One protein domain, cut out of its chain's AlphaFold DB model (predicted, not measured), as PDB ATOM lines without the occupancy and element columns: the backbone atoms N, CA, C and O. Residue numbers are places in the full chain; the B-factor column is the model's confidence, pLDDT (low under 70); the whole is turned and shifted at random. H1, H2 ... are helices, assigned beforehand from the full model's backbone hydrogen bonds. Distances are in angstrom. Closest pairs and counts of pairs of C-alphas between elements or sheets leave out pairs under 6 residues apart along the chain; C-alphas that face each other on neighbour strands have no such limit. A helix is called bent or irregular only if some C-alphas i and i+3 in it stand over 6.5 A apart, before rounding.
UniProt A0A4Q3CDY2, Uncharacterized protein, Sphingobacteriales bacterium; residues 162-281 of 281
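Overview. This is residues 162 to 281 of the 281 residues of an uncharacterized protein of Sphingobacteriales bacterium (UniProt A0A4Q3CDY2). One long helix, H4, runs through the middle of the domain, and H3 folds back beside its first part as a helical hairpin. On another side of H4, H8 and H9 pack on its first half, with H6 and H7 farther along; H1 and H2 lie beyond H3, and H5 is at the opposite end. The printed part has 120 residues with nine named helices, H1 to H9 in order, and no named strand: all helix. It is compact, with a radius of gyration of the C-alphas of 14.8 A and spans of 43 by 32 by 23 A.

Along the chain. H4, residues 195 to 217, runs 33.1 A from C-alpha 195 at (34.486, 58.592, 77.932) to C-alpha 217 at (18.917, 32.424, 64.903). H3, residues 173 to 191, spans 19.0 A; it is irregular, with C-alphas 175 and 178 9.3 A apart, and has a kink of 88 degrees near residue 180. Before it come H1, residues 162 to 165, and H2, residues 167 to 170. After H4 come H5, 224 to 229, H6, 232 to 238, H7, 245 to 249, H8, 251 to 258, and H9, 266 to 276, which spans 15.5 A and ends at C-alpha 276, (24.559, 52.328, 81.915).

Arrangement. The hub H4 touches H3 at a shallow tilt of 13 degrees, opposite ways, closest at the C-alphas of Ala 186 and Ala 198, 4.0 A. With residues 195 to 199 alone it touches H9, the C-alphas of Gly 195 and Cys 269 being closest at 4.8 A. Every O i to N i+4 pair is within hydrogen-bond range in H4 to H8, 10 of 15 in H3 and 5 of 7 in H9; H1 and H2 are too short for such a pair.

Size, cuts and confidence. The printed part has no cut and no long link. The C-alphas farthest apart, of Asp 222 and Ser 281, are 46.3 A apart. Mean pLDDT of the printed part is 75.5; residues 249 to 264 and 267 to 281 are among those under 70.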
ATOM      1  N   GLU A 162      39.429  50.174  88.242       75.75
ATOM      2  CA  GLU A 162      38.627  49.209  87.498       75.75
ATOM      3  C   GLU A 162      38.318  47.967  88.316       75.75
ATOM      4  O   GLU A 162      37.214  47.448  88.230       75.75
ATOM      5  N   ASP A 163      39.272  47.485  89.109       79.69
ATOM      6  CA  ASP A 163      39.044  46.343  89.983       79.69
ATOM      7  C   ASP A 163      38.018  46.694  91.073       79.69
ATOM      8  O   ASP A 163      37.128  45.895  91.363       79.69
ATOM      9  N   VAL A 164      38.107  47.897  91.656       81.38
ATOM     10  CA  VAL A 164      37.196  48.347  92.725       81.38
ATOM     11  C   VAL A 164      35.801  48.687  92.187       81.38
ATOM     12  O   VAL A 164      34.813  48.226  92.754       81.38
ATOM     13  N   ALA A 165      35.711  49.440  91.089       73.06
ATOM     14  CA  ALA A 165      34.454  49.791  90.421       73.06
ATOM     15  C   ALA A 165      33.852  48.612  89.632       73.06
ATOM     16  O   ALA A 165      32.659  48.577  89.340       73.06
ATOM     17  N   GLY A 166      34.670  47.613  89.294       68.75
ATOM     18  CA  GLY A 166      34.310  46.490  88.433       68.75
ATOM     19  C   GLY A 166      33.306  45.506  89.036       68.75
ATOM     20  O   GLY A 166      32.834  44.602  88.343       68.75
ATOM     21  N   ALA A 167      32.958  45.671  90.311       68.25
ATOM     22  CA  ALA A 167      31.964  44.861  91.003       68.25
ATOM     23  C   ALA A 167      30.624  44.809  90.262       68.25
ATOM     24  O   ALA A 167      30.066  43.730  90.050       68.25
ATOM     25  N   ASP A 168      30.154  45.973  89.812       67.19
ATOM     26  CA  ASP A 168      28.842  46.120  89.187       67.19
ATOM     27  C   ASP A 168      28.786  45.479  87.807       67.19
ATOM     28  O   ASP A 168      27.728  45.013  87.375       67.19
ATOM     29  N   ILE A 169      29.929  45.415  87.119       74.62
ATOM     30  CA  ILE A 169      30.024  44.820  85.787       74.62
ATOM     31  C   ILE A 169      30.316  43.319  85.834       74.62
ATOM     32  O   ILE A 169      30.060  42.625  84.851       74.62
ATOM     33  N   GLU A 170      30.794  42.774  86.960       77.38
ATOM     34  CA  GLU A 170      31.124  41.347  87.089       77.38
ATOM     35  C   GLU A 170      29.889  40.451  86.868       77.38
ATOM     36  O   GLU A 170      30.019  39.331  86.366       77.38
ATOM     37  N   LYS A 171      28.672  40.961  87.123       76.69
ATOM     38  CA  LYS A 171      27.408  40.275  86.787       76.69
ATOM     39  C   LYS A 171      27.265  39.971  85.289       76.69
ATOM     40  O   LYS A 171      26.663  38.963  84.925       76.69
ATOM     41  N   TYR A 172      27.879  40.781  84.426       78.19
ATOM     42  CA  TYR A 172      27.855  40.599  82.974       78.19
ATOM     43  C   TYR A 172      28.913  39.615  82.468       78.19
ATOM     44  O   TYR A 172      28.854  39.209  81.312       78.19
ATOM     45  N   ARG A 173      29.854  39.163  83.310       82.44
ATOM     46  CA  ARG A 173      30.944  38.265  82.892       82.44
ATOM     47  C   ARG A 173      30.452  36.976  82.238       82.44
ATOM     48  O   ARG A 173      31.057  36.511  81.280       82.44
ATOM     49  N   ARG A 174      29.361  36.397  82.751       82.19
ATOM     50  CA  ARG A 174      28.767  35.173  82.186       82.19
ATOM     51  C   ARG A 174      28.123  35.413  80.823       82.19
ATOM     52  O   ARG A 174      28.198  34.539  79.976       82.19
ATOM     53  N   ILE A 175      27.515  36.583  80.642       81.12
ATOM     54  CA  ILE A 175      26.811  36.963  79.414       81.12
ATOM     55  C   ILE A 175      27.818  37.322  78.317       81.12
ATOM     56  O   ILE A 175      27.675  36.897  77.180       81.12
ATOM     57  N   LEU A 176      28.855  38.088  78.668       82.25
ATOM     58  CA  LEU A 176      29.836  38.608  77.716       82.25
ATOM     59  C   LEU A 176      30.963  37.620  77.395       82.25
ATOM     60  O   LEU A 176      31.631  37.769  76.376       82.25
ATOM     61  N   GLY A 177      31.232  36.647  78.272       84.94
ATOM     62  CA  GLY A 177      32.311  35.676  78.092       84.94
ATOM     63  C   GLY A 177      33.655  36.353  77.760       84.94
ATOM     64  O   GLY A 177      34.174  37.096  78.598       84.94
ATOM     65  N   PRO A 178      34.241  36.125  76.568       81.44
ATOM     66  CA  PRO A 178      35.516  36.732  76.167       81.44
ATOM     67  C   PRO A 178      35.457  38.264  76.010       81.44
ATOM     68  O   PRO A 178      36.447  38.954  76.290       81.44
ATOM     69  N   ASP A 179      34.298  38.818  75.639       82.81
ATOM     70  CA  ASP A 179      34.100  40.263  75.453       82.81
ATOM     71  C   ASP A 179      34.066  41.032  76.780       82.81
ATOM     72  O   ASP A 179      34.182  42.257  76.807       82.81
ATOM     73  N   PHE A 180      34.018  40.327  77.915       83.62
ATOM     74  CA  PHE A 180      34.132  40.947  79.232       83.62
ATOM     75  C   PHE A 180      35.455  41.711  79.418       83.62
ATOM     76  O   PHE A 180      35.516  42.698  80.150       83.62
ATOM     77  N   SER A 181      36.517  41.292  78.724       80.62
ATOM     78  CA  SER A 181      37.794  42.013  78.724       80.62
ATOM     79  C   SER A 181      37.682  43.420  78.120       80.62
ATOM     80  O   SER A 181      38.299  44.351  78.629       80.62
ATOM     81  N   GLU A 182      36.856  43.602  77.088       85.81
ATOM     82  CA  GLU A 182      36.579  44.910  76.485       85.81
ATOM     83  C   GLU A 182      35.705  45.762  77.422       85.81
ATOM     84  O   GLU A 182      35.936  46.963  77.539       85.81
ATOM     85  N   MET A 183      34.774  45.144  78.166       83.56
ATOM     86  CA  MET A 183      33.967  45.845  79.179       83.56
ATOM     87  C   MET A 183      34.846  46.420  80.297       83.56
ATOM     88  O   MET A 183      34.648  47.553  80.731       83.56
ATOM     89  N   ARG A 184      35.866  45.668  80.732       79.56
ATOM     90  CA  ARG A 184      36.857  46.160  81.702       79.56
ATOM     91  C   ARG A 184      37.681  47.323  81.152       79.56
ATOM     92  O   ARG A 184      37.898  48.290  81.875       79.56
ATOM     93  N   LYS A 185      38.098  47.266  79.881       83.38
ATOM     94  CA  LYS A 185      38.811  48.380  79.226       83.38
ATOM     95  C   LYS A 185      37.946  49.636  79.146       83.38
ATOM     96  O   LYS A 185      38.441  50.714  79.452       83.38
ATOM     97  N   ALA A 186      36.666  49.495  78.798       83.88
ATOM     98  CA  ALA A 186      35.719  50.608  78.819       83.88
ATOM     99  C   ALA A 186      35.637  51.235  80.221       83.88
ATOM    100  O   ALA A 186      35.806  52.444  80.361       83.88
ATOM    101  N   GLY A 187      35.474  50.410  81.263       79.44
ATOM    102  CA  GLY A 187      35.462  50.866  82.656       79.44
ATOM    103  C   GLY A 187      36.733  51.621  83.064       79.44
ATOM    104  O   GLY A 187      36.640  52.664  83.712       79.44
ATOM    105  N   GLY A 188      37.909  51.154  82.635       76.88
ATOM    106  CA  GLY A 188      39.174  51.852  82.891       76.88
ATOM    107  C   GLY A 188      39.291  53.189  82.186       76.88
ATOM    108  O   GLY A 188      39.622  54.191  82.812       76.88
ATOM    109  N   LEU A 189      38.913  53.249  80.911       82.50
ATOM    110  CA  LEU A 189      38.914  54.501  80.157       82.50
ATOM    111  C   LEU A 189      38.019  55.556  80.815       82.50
ATOM    112  O   LEU A 189      38.464  56.679  81.029       82.50
ATOM    113  N   ILE A 190      36.819  55.180  81.259       76.44
ATOM    114  CA  ILE A 190      35.941  56.082  82.021       76.44
ATOM    115  C   ILE A 190      36.541  56.487  83.362       76.44
ATOM    116  O   ILE A 190      36.439  57.654  83.743       76.44
ATOM    117  N   SER A 191      37.183  55.552  84.066       71.38
ATOM    118  CA  SER A 191      37.860  55.843  85.335       71.38
ATOM    119  C   SER A 191      38.995  56.854  85.149       71.38
ATOM    120  O   SER A 191      39.298  57.610  86.062       71.38
ATOM    121  N   HIS A 192      39.570  56.931  83.948       71.88
ATOM    122  CA  HIS A 192      40.555  57.936  83.551       71.88
ATOM    123  C   HIS A 192      39.957  59.177  82.865       71.88
ATOM    124  O   HIS A 192      40.703  60.033  82.401       71.88
ATOM    125  N   GLY A 193      38.628  59.314  82.820       71.56
ATOM    126  CA  GLY A 193      37.956  60.458  82.196       71.56
ATOM    127  C   GLY A 193      37.922  60.427  80.665       71.56
ATOM    128  O   GLY A 193      37.570  61.433  80.062       71.56
ATOM    129  N   ILE A 194      38.253  59.290  80.050       80.19
ATOM    130  CA  ILE A 194      38.238  59.053  78.602       80.19
ATOM    131  C   ILE A 194      36.925  58.336  78.245       80.19
ATOM    132  O   ILE A 194      36.868  57.121  78.031       80.19
ATOM    133  N   GLY A 195      35.826  59.082  78.236       77.50
ATOM    134  CA  GLY A 195      34.486  58.592  77.932       77.50
ATOM    135  C   GLY A 195      34.294  58.212  76.462       77.50
ATOM    136  O   GLY A 195      33.746  57.143  76.187       77.50
ATOM    137  N   ILE A 196      34.797  59.012  75.516       81.31
ATOM    138  CA  ILE A 196      34.693  58.729  74.070       81.31
ATOM    139  C   ILE A 196      35.373  57.393  73.745       81.31
ATOM    140  O   ILE A 196      34.802  56.531  73.073       81.31
ATOM    141  N   GLY A 197      36.576  57.180  74.285       82.69
ATOM    142  CA  GLY A 197      37.300  55.918  74.136       82.69
ATOM    143  C   GLY A 197      36.506  54.735  74.689       82.69
ATOM    144  O   GLY A 197      36.380  53.710  74.022       82.69
ATOM    145  N   ALA A 198      35.908  54.877  75.873       83.75
ATOM    146  CA  ALA A 198      35.077  53.824  76.446       83.75
ATOM    147  C   ALA A 198      33.847  53.489  75.589       83.75
ATOM    148  O   ALA A 198      33.489  52.318  75.464       83.75
ATOM    149  N   PHE A 199      33.234  54.487  74.949       83.50
ATOM    150  CA  PHE A 199      32.090  54.298  74.054       83.50
ATOM    151  C   PHE A 199      32.440  53.443  72.834       83.50
ATOM    152  O   PHE A 199      31.634  52.605  72.426       83.50
ATOM    153  N   VAL A 200      33.655  53.581  72.294       84.94
ATOM    154  CA  VAL A 200      34.146  52.721  71.204       84.94
ATOM    155  C   VAL A 200      34.164  51.251  71.634       84.94
ATOM    156  O   VAL A 200      33.681  50.386  70.899       84.94
ATOM    157  N   TYR A 201      34.658  50.959  72.841       87.50
ATOM    158  CA  TYR A 201      34.656  49.598  73.387       87.50
ATOM    159  C   TYR A 201      33.236  49.076  73.623       87.50
ATOM    160  O   TYR A 201      32.924  47.958  73.215       87.50
ATOM    161  N   LEU A 202      32.354  49.885  74.222       83.94
ATOM    162  CA  LEU A 202      30.960  49.500  74.462       83.94
ATOM    163  C   LEU A 202      30.230  49.181  73.156       83.94
ATOM    164  O   LEU A 202      29.602  48.129  73.046       83.94
ATOM    165  N   ARG A 203      30.369  50.030  72.134       84.38
ATOM    166  CA  ARG A 203      29.773  49.798  70.815       84.38
ATOM    167  C   ARG A 203      30.235  48.476  70.208       84.38
ATOM    168  O   ARG A 203      29.410  47.716  69.710       84.38
ATOM    169  N   ARG A 204      31.532  48.169  70.300       86.94
ATOM    170  CA  ARG A 204      32.095  46.910  69.797       86.94
ATOM    171  C   ARG A 204      31.507  45.686  70.502       86.94
ATOM    172  O   ARG A 204      31.208  44.697  69.838       86.94
ATOM    173  N   ILE A 205      31.334  45.751  71.823       86.88
ATOM    174  CA  ILE A 205      30.700  44.680  72.609       86.88
ATOM    175  C   ILE A 205      29.258  44.471  72.138       86.88
ATOM    176  O   ILE A 205      28.859  43.343  71.861       86.88
ATOM    177  N   PHE A 206      28.492  45.553  71.987       83.50
ATOM    178  CA  PHE A 206      27.110  45.483  71.507       83.50
ATOM    179  C   PHE A 206      27.002  44.891  70.099       83.50
ATOM    180  O   PHE A 206      26.188  43.999  69.873       83.50
ATOM    181  N   GLU A 207      27.825  45.346  69.154       86.06
ATOM    182  CA  GLU A 207      27.817  44.826  67.782       86.06
ATOM    183  C   GLU A 207      28.137  43.324  67.743       86.06
ATOM    184  O   GLU A 207      27.480  42.578  67.017       86.06
ATOM    185  N   ARG A 208      29.075  42.854  68.577       88.94
ATOM    186  CA  ARG A 208      29.395  41.424  68.710       88.94
ATOM    187  C   ARG A 208      28.255  40.608  69.302       88.94
ATOM    188  O   ARG A 208      27.977  39.530  68.789       88.94
ATOM    189  N   LEU A 209      27.580  41.115  70.335       87.19
ATOM    190  CA  LEU A 209      26.417  40.445  70.924       87.19
ATOM    191  C   LEU A 209      25.292  40.264  69.902       87.19
ATOM    192  O   LEU A 209      24.682  39.200  69.830       87.19
ATOM    193  N   ILE A 210      25.038  41.292  69.095       87.06
ATOM    194  CA  ILE A 210      23.994  41.267  68.069       87.06
ATOM    195  C   ILE A 210      24.365  40.303  66.941       87.06
ATOM    196  O   ILE A 210      23.520  39.523  66.511       87.06
ATOM    197  N   GLU A 211      25.621  40.310  66.487       89.06
ATOM    198  CA  GLU A 211      26.090  39.363  65.471       89.06
ATOM    199  C   GLU A 211      26.049  37.914  65.984       89.06
ATOM    200  O   GLU A 211      25.617  37.026  65.250       89.06
ATOM    201  N   ALA A 212      26.424  37.671  67.245       87.81
ATOM    202  CA  ALA A 212      26.351  36.349  67.865       87.81
ATOM    203  C   ALA A 212      24.905  35.833  67.941       87.81
ATOM    204  O   ALA A 212      24.631  34.722  67.493       87.81
ATOM    205  N   ALA A 213      23.966  36.657  68.417       88.31
ATOM    206  CA  ALA A 213      22.548  36.299  68.460       88.31
ATOM    207  C   ALA A 213      21.961  36.079  67.052       88.31
ATOM    208  O   ALA A 213      21.176  35.160  66.831       88.31
ATOM    209  N   ARG A 214      22.382  36.876  66.063       91.06
ATOM    210  CA  ARG A 214      22.017  36.666  64.654       91.06
ATOM    211  C   ARG A 214      22.544  35.333  64.118       91.06
ATOM    212  O   ARG A 214      21.827  34.663  63.380       91.06
ATOM    213  N   ALA A 215      23.776  34.951  64.448       88.94
ATOM    214  CA  ALA A 215      24.358  33.676  64.030       88.94
ATOM    215  C   ALA A 215      23.679  32.471  64.704       88.94
ATOM    216  O   ALA A 215      23.649  31.390  64.127       88.94
ATOM    217  N   GLU A 216      23.105  32.657  65.893       88.50
ATOM    218  CA  GLU A 216      22.318  31.631  66.581       88.50
ATOM    219  C   GLU A 216      20.943  31.412  65.924       88.50
ATOM    220  O   GLU A 216      20.532  30.270  65.726       88.50
ATOM    221  N   VAL A 217      20.250  32.491  65.539       88.88
ATOM    222  CA  VAL A 217      18.917  32.424  64.903       88.88
ATOM    223  C   VAL A 217      18.986  32.027  63.426       88.88
ATOM    224  O   VAL A 217      18.115  31.313  62.935       88.88
ATOM    225  N   ASP A 218      20.011  32.487  62.709       88.62
ATOM    226  CA  ASP A 218      20.253  32.175  61.299       88.62
ATOM    227  C   ASP A 218      21.708  31.696  61.122       88.62
ATOM    228  O   ASP A 218      22.584  32.489  60.754       88.62
ATOM    229  N   PRO A 219      21.995  30.409  61.396       86.56
ATOM    230  CA  PRO A 219      23.346  29.857  61.285       86.56
ATOM    231  C   PRO A 219      23.849  29.781  59.841       86.56
ATOM    232  O   PRO A 219      25.051  29.882  59.600       86.56
ATOM    233  N   ASN A 220      22.936  29.606  58.882       88.00
ATOM    234  CA  ASN A 220      23.273  29.379  57.476       88.00
ATOM    235  C   ASN A 220      23.562  30.669  56.708       88.00
ATOM    236  O   ASN A 220      24.226  30.617  55.675       88.00
ATOM    237  N   GLY A 221      23.132  31.830  57.209       85.56
ATOM    238  CA  GLY A 221      23.387  33.087  56.506       85.56
ATOM    239  C   GLY A 221      22.250  33.544  55.605       85.56
ATOM    240  O   GLY A 221      22.406  34.580  54.962       85.56
ATOM    241  N   ASP A 222      21.133  32.822  55.560       83.44
ATOM    242  CA  ASP A 222      20.126  32.951  54.503       83.44
ATOM    243  C   ASP A 222      19.483  34.349  54.473       83.44
ATOM    244  O   ASP A 222      19.149  34.868  53.410       83.44
ATOM    245  N   ASN A 223      19.381  35.010  55.632       85.56
ATOM    246  CA  ASN A 223      18.785  36.339  55.779       85.56
ATOM    247  C   ASN A 223      19.809  37.436  56.120       85.56
ATOM    248  O   ASN A 223      19.437  38.521  56.577       85.56
ATOM    249  N   LYS A 224      21.108  37.191  55.901       86.62
ATOM    250  CA  LYS A 224      22.194  38.104  56.302       86.62
ATOM    251  C   LYS A 224      22.080  39.503  55.706       86.62
ATOM    252  O   LYS A 224      22.174  40.489  56.438       86.62
ATOM    253  N   ASP A 225      21.821  39.594  54.409       86.94
ATOM    254  CA  ASP A 225      21.736  40.882  53.715       86.94
ATOM    255  C   ASP A 225      20.510  41.692  54.137       86.94
ATOM    256  O   ASP A 225      20.578  42.916  54.268       86.94
ATOM    257  N   VAL A 226      19.390  41.010  54.394       86.62
ATOM    258  CA  VAL A 226      18.168  41.635  54.912       86.62
ATOM    259  C   VAL A 226      18.422  42.159  56.320       86.62
ATOM    260  O   VAL A 226      18.128  43.320  56.606       86.62
ATOM    261  N   PHE A 227      19.046  41.343  57.173       87.31
ATOM    262  CA  PHE A 227      19.371  41.712  58.544       87.31
ATOM    263  C   PHE A 227      20.282  42.938  58.606       87.31
ATOM    264  O   PHE A 227      20.005  43.862  59.365       87.31
ATOM    265  N   TYR A 228      21.342  43.021  57.794       86.62
ATOM    266  CA  TYR A 228      22.256  44.164  57.863       86.62
ATOM    267  C   TYR A 228      21.637  45.494  57.441       86.62
ATOM    268  O   TYR A 228      22.059  46.524  57.974       86.62
ATOM    269  N   ARG A 229      20.621  45.472  56.569       88.81
ATOM    270  CA  ARG A 229      19.867  46.665  56.150       88.81
ATOM    271  C   ARG A 229      18.943  47.212  57.239       88.81
ATOM    272  O   ARG A 229      18.550  48.374  57.155       88.81
ATOM    273  N   LEU A 230      18.601  46.410  58.248       85.62
ATOM    274  CA  LEU A 230      17.778  46.856  59.371       85.62
ATOM    275  C   LEU A 230      18.515  47.898  60.219       85.62
ATOM    276  O   LEU A 230      19.731  47.817  60.442       85.62
ATOM    277  N   ARG A 231      17.752  48.858  60.756       84.31
ATOM    278  CA  ARG A 231      18.265  49.762  61.791       84.31
ATOM    279  C   ARG A 231      18.518  48.961  63.061       84.31
ATOM    280  O   ARG A 231      17.925  47.906  63.271       84.31
ATOM    281  N   MET A 232      19.389  49.457  63.937       80.50
ATOM    282  CA  MET A 232      19.763  48.668  65.113       80.50
ATOM    283  C   MET A 232      18.587  48.388  66.053       80.50
ATOM    284  O   MET A 232      18.482  47.283  66.572       80.50
ATOM    285  N   ALA A 233      17.673  49.347  66.226       80.31
ATOM    286  CA  ALA A 233      16.458  49.129  67.011       80.31
ATOM    287  C   ALA A 233      15.648  47.929  66.485       80.31
ATOM    288  O   ALA A 233      15.214  47.085  67.267       80.31
ATOM    289  N   ASP A 234      15.537  47.808  65.161       85.31
ATOM    290  CA  ASP A 234      14.827  46.710  64.503       85.31
ATOM    291  C   ASP A 234      15.596  45.385  64.632       85.31
ATOM    292  O   ASP A 234      14.988  44.338  64.842       85.31
ATOM    293  N   LYS A 235      16.938  45.420  64.582       87.00
ATOM    294  CA  LYS A 235      17.796  44.247  64.845       87.00
ATOM    295  C   LYS A 235      17.600  43.713  66.264       87.00
ATOM    296  O   LYS A 235      17.441  42.510  66.442       87.00
ATOM    297  N   ILE A 236      17.581  44.597  67.264       84.12
ATOM    298  CA  ILE A 236      17.354  44.221  68.669       84.12
ATOM    299  C   ILE A 236      15.942  43.654  68.843       84.12
ATOM    300  O   ILE A 236      15.780  42.626  69.496       84.12
ATOM    301  N   ALA A 237      14.926  44.272  68.231       84.75
ATOM    302  CA  ALA A 237      13.553  43.773  68.282       84.75
ATOM    303  C   ALA A 237      13.426  42.368  67.666       84.75
ATOM    304  O   ALA A 237      12.820  41.487  68.276       84.75
ATOM    305  N   ALA A 238      14.054  42.137  66.508       85.81
ATOM    306  CA  ALA A 238      14.061  40.842  65.826       85.81
ATOM    307  C   ALA A 238      14.772  39.735  66.627       85.81
ATOM    308  O   ALA A 238      14.398  38.571  66.524       85.81
ATOM    309  N   LEU A 239      15.772  40.095  67.437       86.81
ATOM    310  CA  LEU A 239      16.571  39.164  68.242       86.81
ATOM    311  C   LEU A 239      16.154  39.115  69.719       86.81
ATOM    312  O   LEU A 239      16.827  38.479  70.530       86.81
ATOM    313  N   SER A 240      15.052  39.769  70.087       82.94
ATOM    314  CA  SER A 240      14.601  39.912  71.479       82.94
ATOM    315  C   SER A 240      14.317  38.586  72.194       82.94
ATOM    316  O   SER A 240      14.368  38.538  73.419       82.94
ATOM    317  N   SER A 241      14.053  37.507  71.452       82.81
ATOM    318  CA  SER A 241      13.839  36.159  71.994       82.81
ATOM    319  C   SER A 241      15.127  35.429  72.392       82.81
ATOM    320  O   SER A 241      15.061  34.499  73.192       82.81
ATOM    321  N   VAL A 242      16.278  35.830  71.842       84.06
ATOM    322  CA  VAL A 242      17.589  35.191  72.069       84.06
ATOM    323  C   VAL A 242      18.515  36.091  72.882       84.06
ATOM    324  O   VAL A 242      19.324  35.617  73.680       84.06
ATOM    325  N   LEU A 243      18.382  37.409  72.728       82.56
ATOM    326  CA  LEU A 243      19.154  38.360  73.512       82.56
ATOM    327  C   LEU A 243      18.748  38.309  74.995       82.56
ATOM    328  O   LEU A 243      17.562  38.246  75.319       82.56
ATOM    329  N   PRO A 244      19.713  38.410  75.926       78.44
ATOM    330  CA  PRO A 244      19.407  38.559  77.341       78.44
ATOM    331  C   PRO A 244      18.516  39.782  77.579       78.44
ATOM    332  O   PRO A 244      18.792  40.851  77.030       78.44
ATOM    333  N   ALA A 245      17.517  39.655  78.459       76.31
ATOM    334  CA  ALA A 245      16.583  40.740  78.787       76.31
ATOM    335  C   ALA A 245      17.304  42.052  79.135       76.31
ATOM    336  O   ALA A 245      16.937  43.107  78.632       76.31
ATOM    337  N   SER A 246      18.425  41.968  79.862       69.50
ATOM    338  CA  SER A 246      19.257  43.132  80.170       69.50
ATOM    339  C   SER A 246      19.692  43.903  78.919       69.50
ATOM    340  O   SER A 246      19.658  45.120  78.917       69.50
ATOM    341  N   VAL A 247      20.081  43.226  77.835       71.88
ATOM    342  CA  VAL A 247      20.521  43.883  76.588       71.88
ATOM    343  C   VAL A 247      19.346  44.557  75.875       71.88
ATOM    344  O   VAL A 247      19.509  45.647  75.329       71.88
ATOM    345  N   VAL A 248      18.168  43.929  75.907       73.50
ATOM    346  CA  VAL A 248      16.933  44.468  75.315       73.50
ATOM    347  C   VAL A 248      16.459  45.710  76.076       73.50
ATOM    348  O   VAL A 248      16.084  46.704  75.453       73.50
ATOM    349  N   ASP A 249      16.555  45.693  77.406       69.81
ATOM    350  CA  ASP A 249      16.211  46.824  78.275       69.81
ATOM    351  C   ASP A 249      17.151  48.022  78.057       69.81
ATOM    352  O   ASP A 249      16.732  49.175  78.133       69.81
ATOM    353  N   PHE A 250      18.412  47.770  77.690       67.25
ATOM    354  CA  PHE A 250      19.395  48.809  77.360       67.25
ATOM    355  C   PHE A 250      19.345  49.295  75.895       67.25
ATOM    356  O   PHE A 250      20.268  49.982  75.451       67.25
ATOM    357  N   LYS A 251      18.284  49.007  75.124       67.69
ATOM    358  CA  LYS A 251      18.156  49.457  73.717       67.69
ATOM    359  C   LYS A 251      18.330  50.975  73.538       67.69
ATOM    360  O   LYS A 251      18.894  51.418  72.539       67.69
ATOM    361  N   ASP A 252      17.895  51.765  74.518       64.75
ATOM    362  CA  ASP A 252      17.966  53.228  74.465       64.75
ATOM    363  C   ASP A 252      19.398  53.728  74.709       64.75
ATOM    364  O   ASP A 252      19.842  54.682  74.067       64.75
ATOM    365  N   ALA A 253      20.168  53.017  75.544       65.38
ATOM    366  CA  ALA A 253      21.594  53.273  75.730       65.38
ATOM    367  C   ALA A 253      22.369  53.056  74.422       65.38
ATOM    368  O   ALA A 253      23.273  53.831  74.109       65.38
ATOM    369  N   TYR A 254      21.973  52.073  73.603       67.12
ATOM    370  CA  TYR A 254      22.548  51.906  72.266       67.12
ATOM    371  C   TYR A 254      22.247  53.098  71.353       67.12
ATOM    372  O   TYR A 254      23.129  53.542  70.623       67.12
ATOM    373  N   GLY A 255      21.034  53.656  71.410       65.88
ATOM    374  CA  GLY A 255      20.703  54.876  70.672       65.88
ATOM    375  C   GLY A 255      21.704  56.000  70.955       65.88
ATOM    376  O   GLY A 255      22.121  56.686  70.025       65.88
ATOM    377  N   ILE A 256      22.172  56.111  72.203       67.44
ATOM    378  CA  ILE A 256      23.201  57.071  72.623       67.44
ATOM    379  C   ILE A 256      24.600  56.656  72.139       67.44
ATOM    380  O   ILE A 256      25.321  57.499  71.623       67.44
ATOM    381  N   LEU A 257      24.960  55.367  72.210       66.62
ATOM    382  CA  LEU A 257      26.217  54.837  71.646       66.62
ATOM    383  C   LEU A 257      26.303  54.977  70.111       66.62
ATOM    384  O   LEU A 257      27.398  54.952  69.548       66.62
ATOM    385  N   SER A 258      25.155  55.062  69.431       60.38
ATOM    386  CA  SER A 258      25.048  55.189  67.973       60.38
ATOM    387  C   SER A 258      24.914  56.627  67.477       60.38
ATOM    388  O   SER A 258      25.127  56.869  66.288       60.38
ATOM    389  N   LYS A 259      24.583  57.576  68.368       62.94
ATOM    390  CA  LYS A 259      24.773  59.001  68.079       62.94
ATOM    391  C   LYS A 259      26.266  59.221  67.879       62.94
ATOM    392  O   LYS A 259      27.085  58.568  68.523       62.94
ATOM    393  N   GLY A 260      26.622  60.043  66.896       55.16
ATOM    394  CA  GLY A 260      28.006  60.142  66.453       55.16
ATOM    395  C   GLY A 260      28.933  60.454  67.626       55.16
ATOM    396  O   GLY A 260      28.654  61.361  68.402       55.16
ATOM    397  N   LEU A 261      30.079  59.770  67.705       57.62
ATOM    398  CA  LEU A 261      31.199  60.160  68.585       57.62
ATOM    399  C   LEU A 261      31.602  61.639  68.388       57.62
ATOM    400  O   LEU A 261      32.264  62.216  69.235       57.62
ATOM    401  N   HIS A 262      31.192  62.236  67.265       54.41
ATOM    402  CA  HIS A 262      31.383  63.636  66.897       54.41
ATOM    403  C   HIS A 262      30.381  64.609  67.549       54.41
ATOM    404  O   HIS A 262      30.604  65.813  67.488       54.41
ATOM    405  N   GLU A 263      29.283  64.118  68.132       56.91
ATOM    406  CA  GLU A 263      28.240  64.936  68.778       56.91
ATOM    407  C   GLU A 263      28.353  64.948  70.310       56.91
ATOM    408  O   GLU A 263      27.746  65.799  70.954       56.91
ATOM    409  N   LEU A 264      29.101  64.008  70.898       65.88
ATOM    410  CA  LEU A 264      29.229  63.853  72.347       65.88
ATOM    411  C   LEU A 264      30.573  64.398  72.829       65.88
ATOM    412  O   LEU A 264      31.628  64.004  72.337       65.88
ATOM    413  N   THR A 265      30.543  65.266  73.838       70.44
ATOM    414  CA  THR A 265      31.752  65.664  74.566       70.44
ATOM    415  C   THR A 265      32.183  64.566  75.547       70.44
ATOM    416  O   THR A 265      31.406  63.673  75.900       70.44
ATOM    417  N   GLU A 266      33.419  64.636  76.052       72.19
ATOM    418  CA  GLU A 266      33.886  63.726  77.112       72.19
ATOM    419  C   GLU A 266      33.001  63.803  78.373       72.19
ATOM    420  O   GLU A 266      32.724  62.789  79.024       72.19
ATOM    421  N   ALA A 267      32.476  64.994  78.682       66.75
ATOM    422  CA  ALA A 267      31.539  65.205  79.782       66.75
ATOM    423  C   ALA A 267      30.194  64.486  79.550       66.75
ATOM    424  O   ALA A 267      29.669  63.838  80.466       66.75
ATOM    425  N   ASP A 268      29.668  64.524  78.323       68.12
ATOM    426  CA  ASP A 268      28.428  63.830  77.950       68.12
ATOM    427  C   ASP A 268      28.590  62.307  78.054       68.12
ATOM    428  O   ASP A 268      27.717  61.601  78.573       68.12
ATOM    429  N   CYS A 269      29.750  61.790  77.641       67.12
ATOM    430  CA  CYS A 269      30.062  60.364  77.713       67.12
ATOM    431  C   CYS A 269      30.171  59.878  79.168       67.12
ATOM    432  O   CYS A 269      29.637  58.823  79.525       67.12
ATOM    433  N   LYS A 270      30.810  60.671  80.039       62.78
ATOM    434  CA  LYS A 270      30.972  60.352  81.464       62.78
ATOM    435  C   LYS A 270      29.635  60.324  82.212       62.78
ATOM    436  O   LYS A 270      29.410  59.430  83.028       62.78
ATOM    437  N   SER A 271      28.736  61.268  81.925       62.50
ATOM    438  CA  SER A 271      27.404  61.312  82.545       62.50
ATOM    439  C   SER A 271      26.507  60.150  82.093       62.50
ATOM    440  O   SER A 271      25.829  59.536  82.917       62.50
ATOM    441  N   THR A 272      26.571  59.780  80.811       60.12
ATOM    442  CA  THR A 272      25.801  58.667  80.236       60.12
ATOM    443  C   THR A 272      26.260  57.308  80.769       60.12
ATOM    444  O   THR A 272      25.438  56.432  81.029       60.12
ATOM    445  N   PHE A 273      27.562  57.106  80.996       58.56
ATOM    446  CA  PHE A 273      28.033  55.833  81.547       58.56
ATOM    447  C   PHE A 273      27.477  55.547  82.948       58.56
ATOM    448  O   PHE A 273      27.148  54.403  83.253       58.56
ATOM    449  N   ARG A 274      27.289  56.588  83.771       52.88
ATOM    450  CA  ARG A 274      26.650  56.474  85.093       52.88
ATOM    451  C   ARG A 274      25.207  55.948  85.009       52.88
ATOM    452  O   ARG A 274      24.733  55.349  85.966       52.88
ATOM    453  N   TRP A 275      24.531  56.142  83.875       41.22
ATOM    454  CA  TRP A 275      23.219  55.555  83.577       41.22
ATOM    455  C   TRP A 275      23.307  54.085  83.134       41.22
ATOM    456  O   TRP A 275      22.450  53.285  83.501       41.22
ATOM    457  N   CYS A 276      24.342  53.708  82.377       44.19
ATOM    458  CA  CYS A 276      24.559  52.328  81.915       44.19
ATOM    459  C   CYS A 276      25.079  51.389  83.021       44.19
ATOM    460  O   CYS A 276      24.811  50.186  83.005       44.19
ATOM    461  N   ALA A 277      25.824  51.932  83.979       41.84
ATOM    462  CA  ALA A 277      26.303  51.246  85.169       41.84
ATOM    463  C   ALA A 277      25.854  52.052  86.396       41.84
ATOM    464  O   ALA A 277      26.652  52.828  86.930       41.84
ATOM    465  N   PRO A 278      24.576  51.937  86.812       34.97
ATOM    466  CA  PRO A 278      24.122  52.606  88.016       34.97
ATOM    467  C   PRO A 278      24.937  52.052  89.180       34.97
ATOM    468  O   PRO A 278      24.766  50.891  89.557       34.97
ATOM    469  N   LEU A 279      25.840  52.888  89.703       30.64
ATOM    470  CA  LEU A 279      26.435  52.700  91.018       30.64
ATOM    471  C   LEU A 279      25.260  52.490  91.968       30.64
ATOM    472  O   LEU A 279      24.380  53.357  92.053       30.64
ATOM    473  N   SER A 280      25.192  51.308  92.575       30.39
ATOM    474  CA  SER A 280      24.166  50.998  93.560       30.39
ATOM    475  C   SER A 280      24.121  52.108  94.603       30.39
ATOM    476  O   SER A 280      25.155  52.563  95.092       30.39
ATOM    477  N   SER A 281      22.905  52.596  94.835       28.84
ATOM    478  CA  SER A 281      22.572  53.582  95.867       28.84
ATOM    479  C   SER A 281      22.823  53.017  97.254       28.84
ATOM    480  O   SER A 281      22.516  51.816  97.432       28.84
TER     481      SER A 281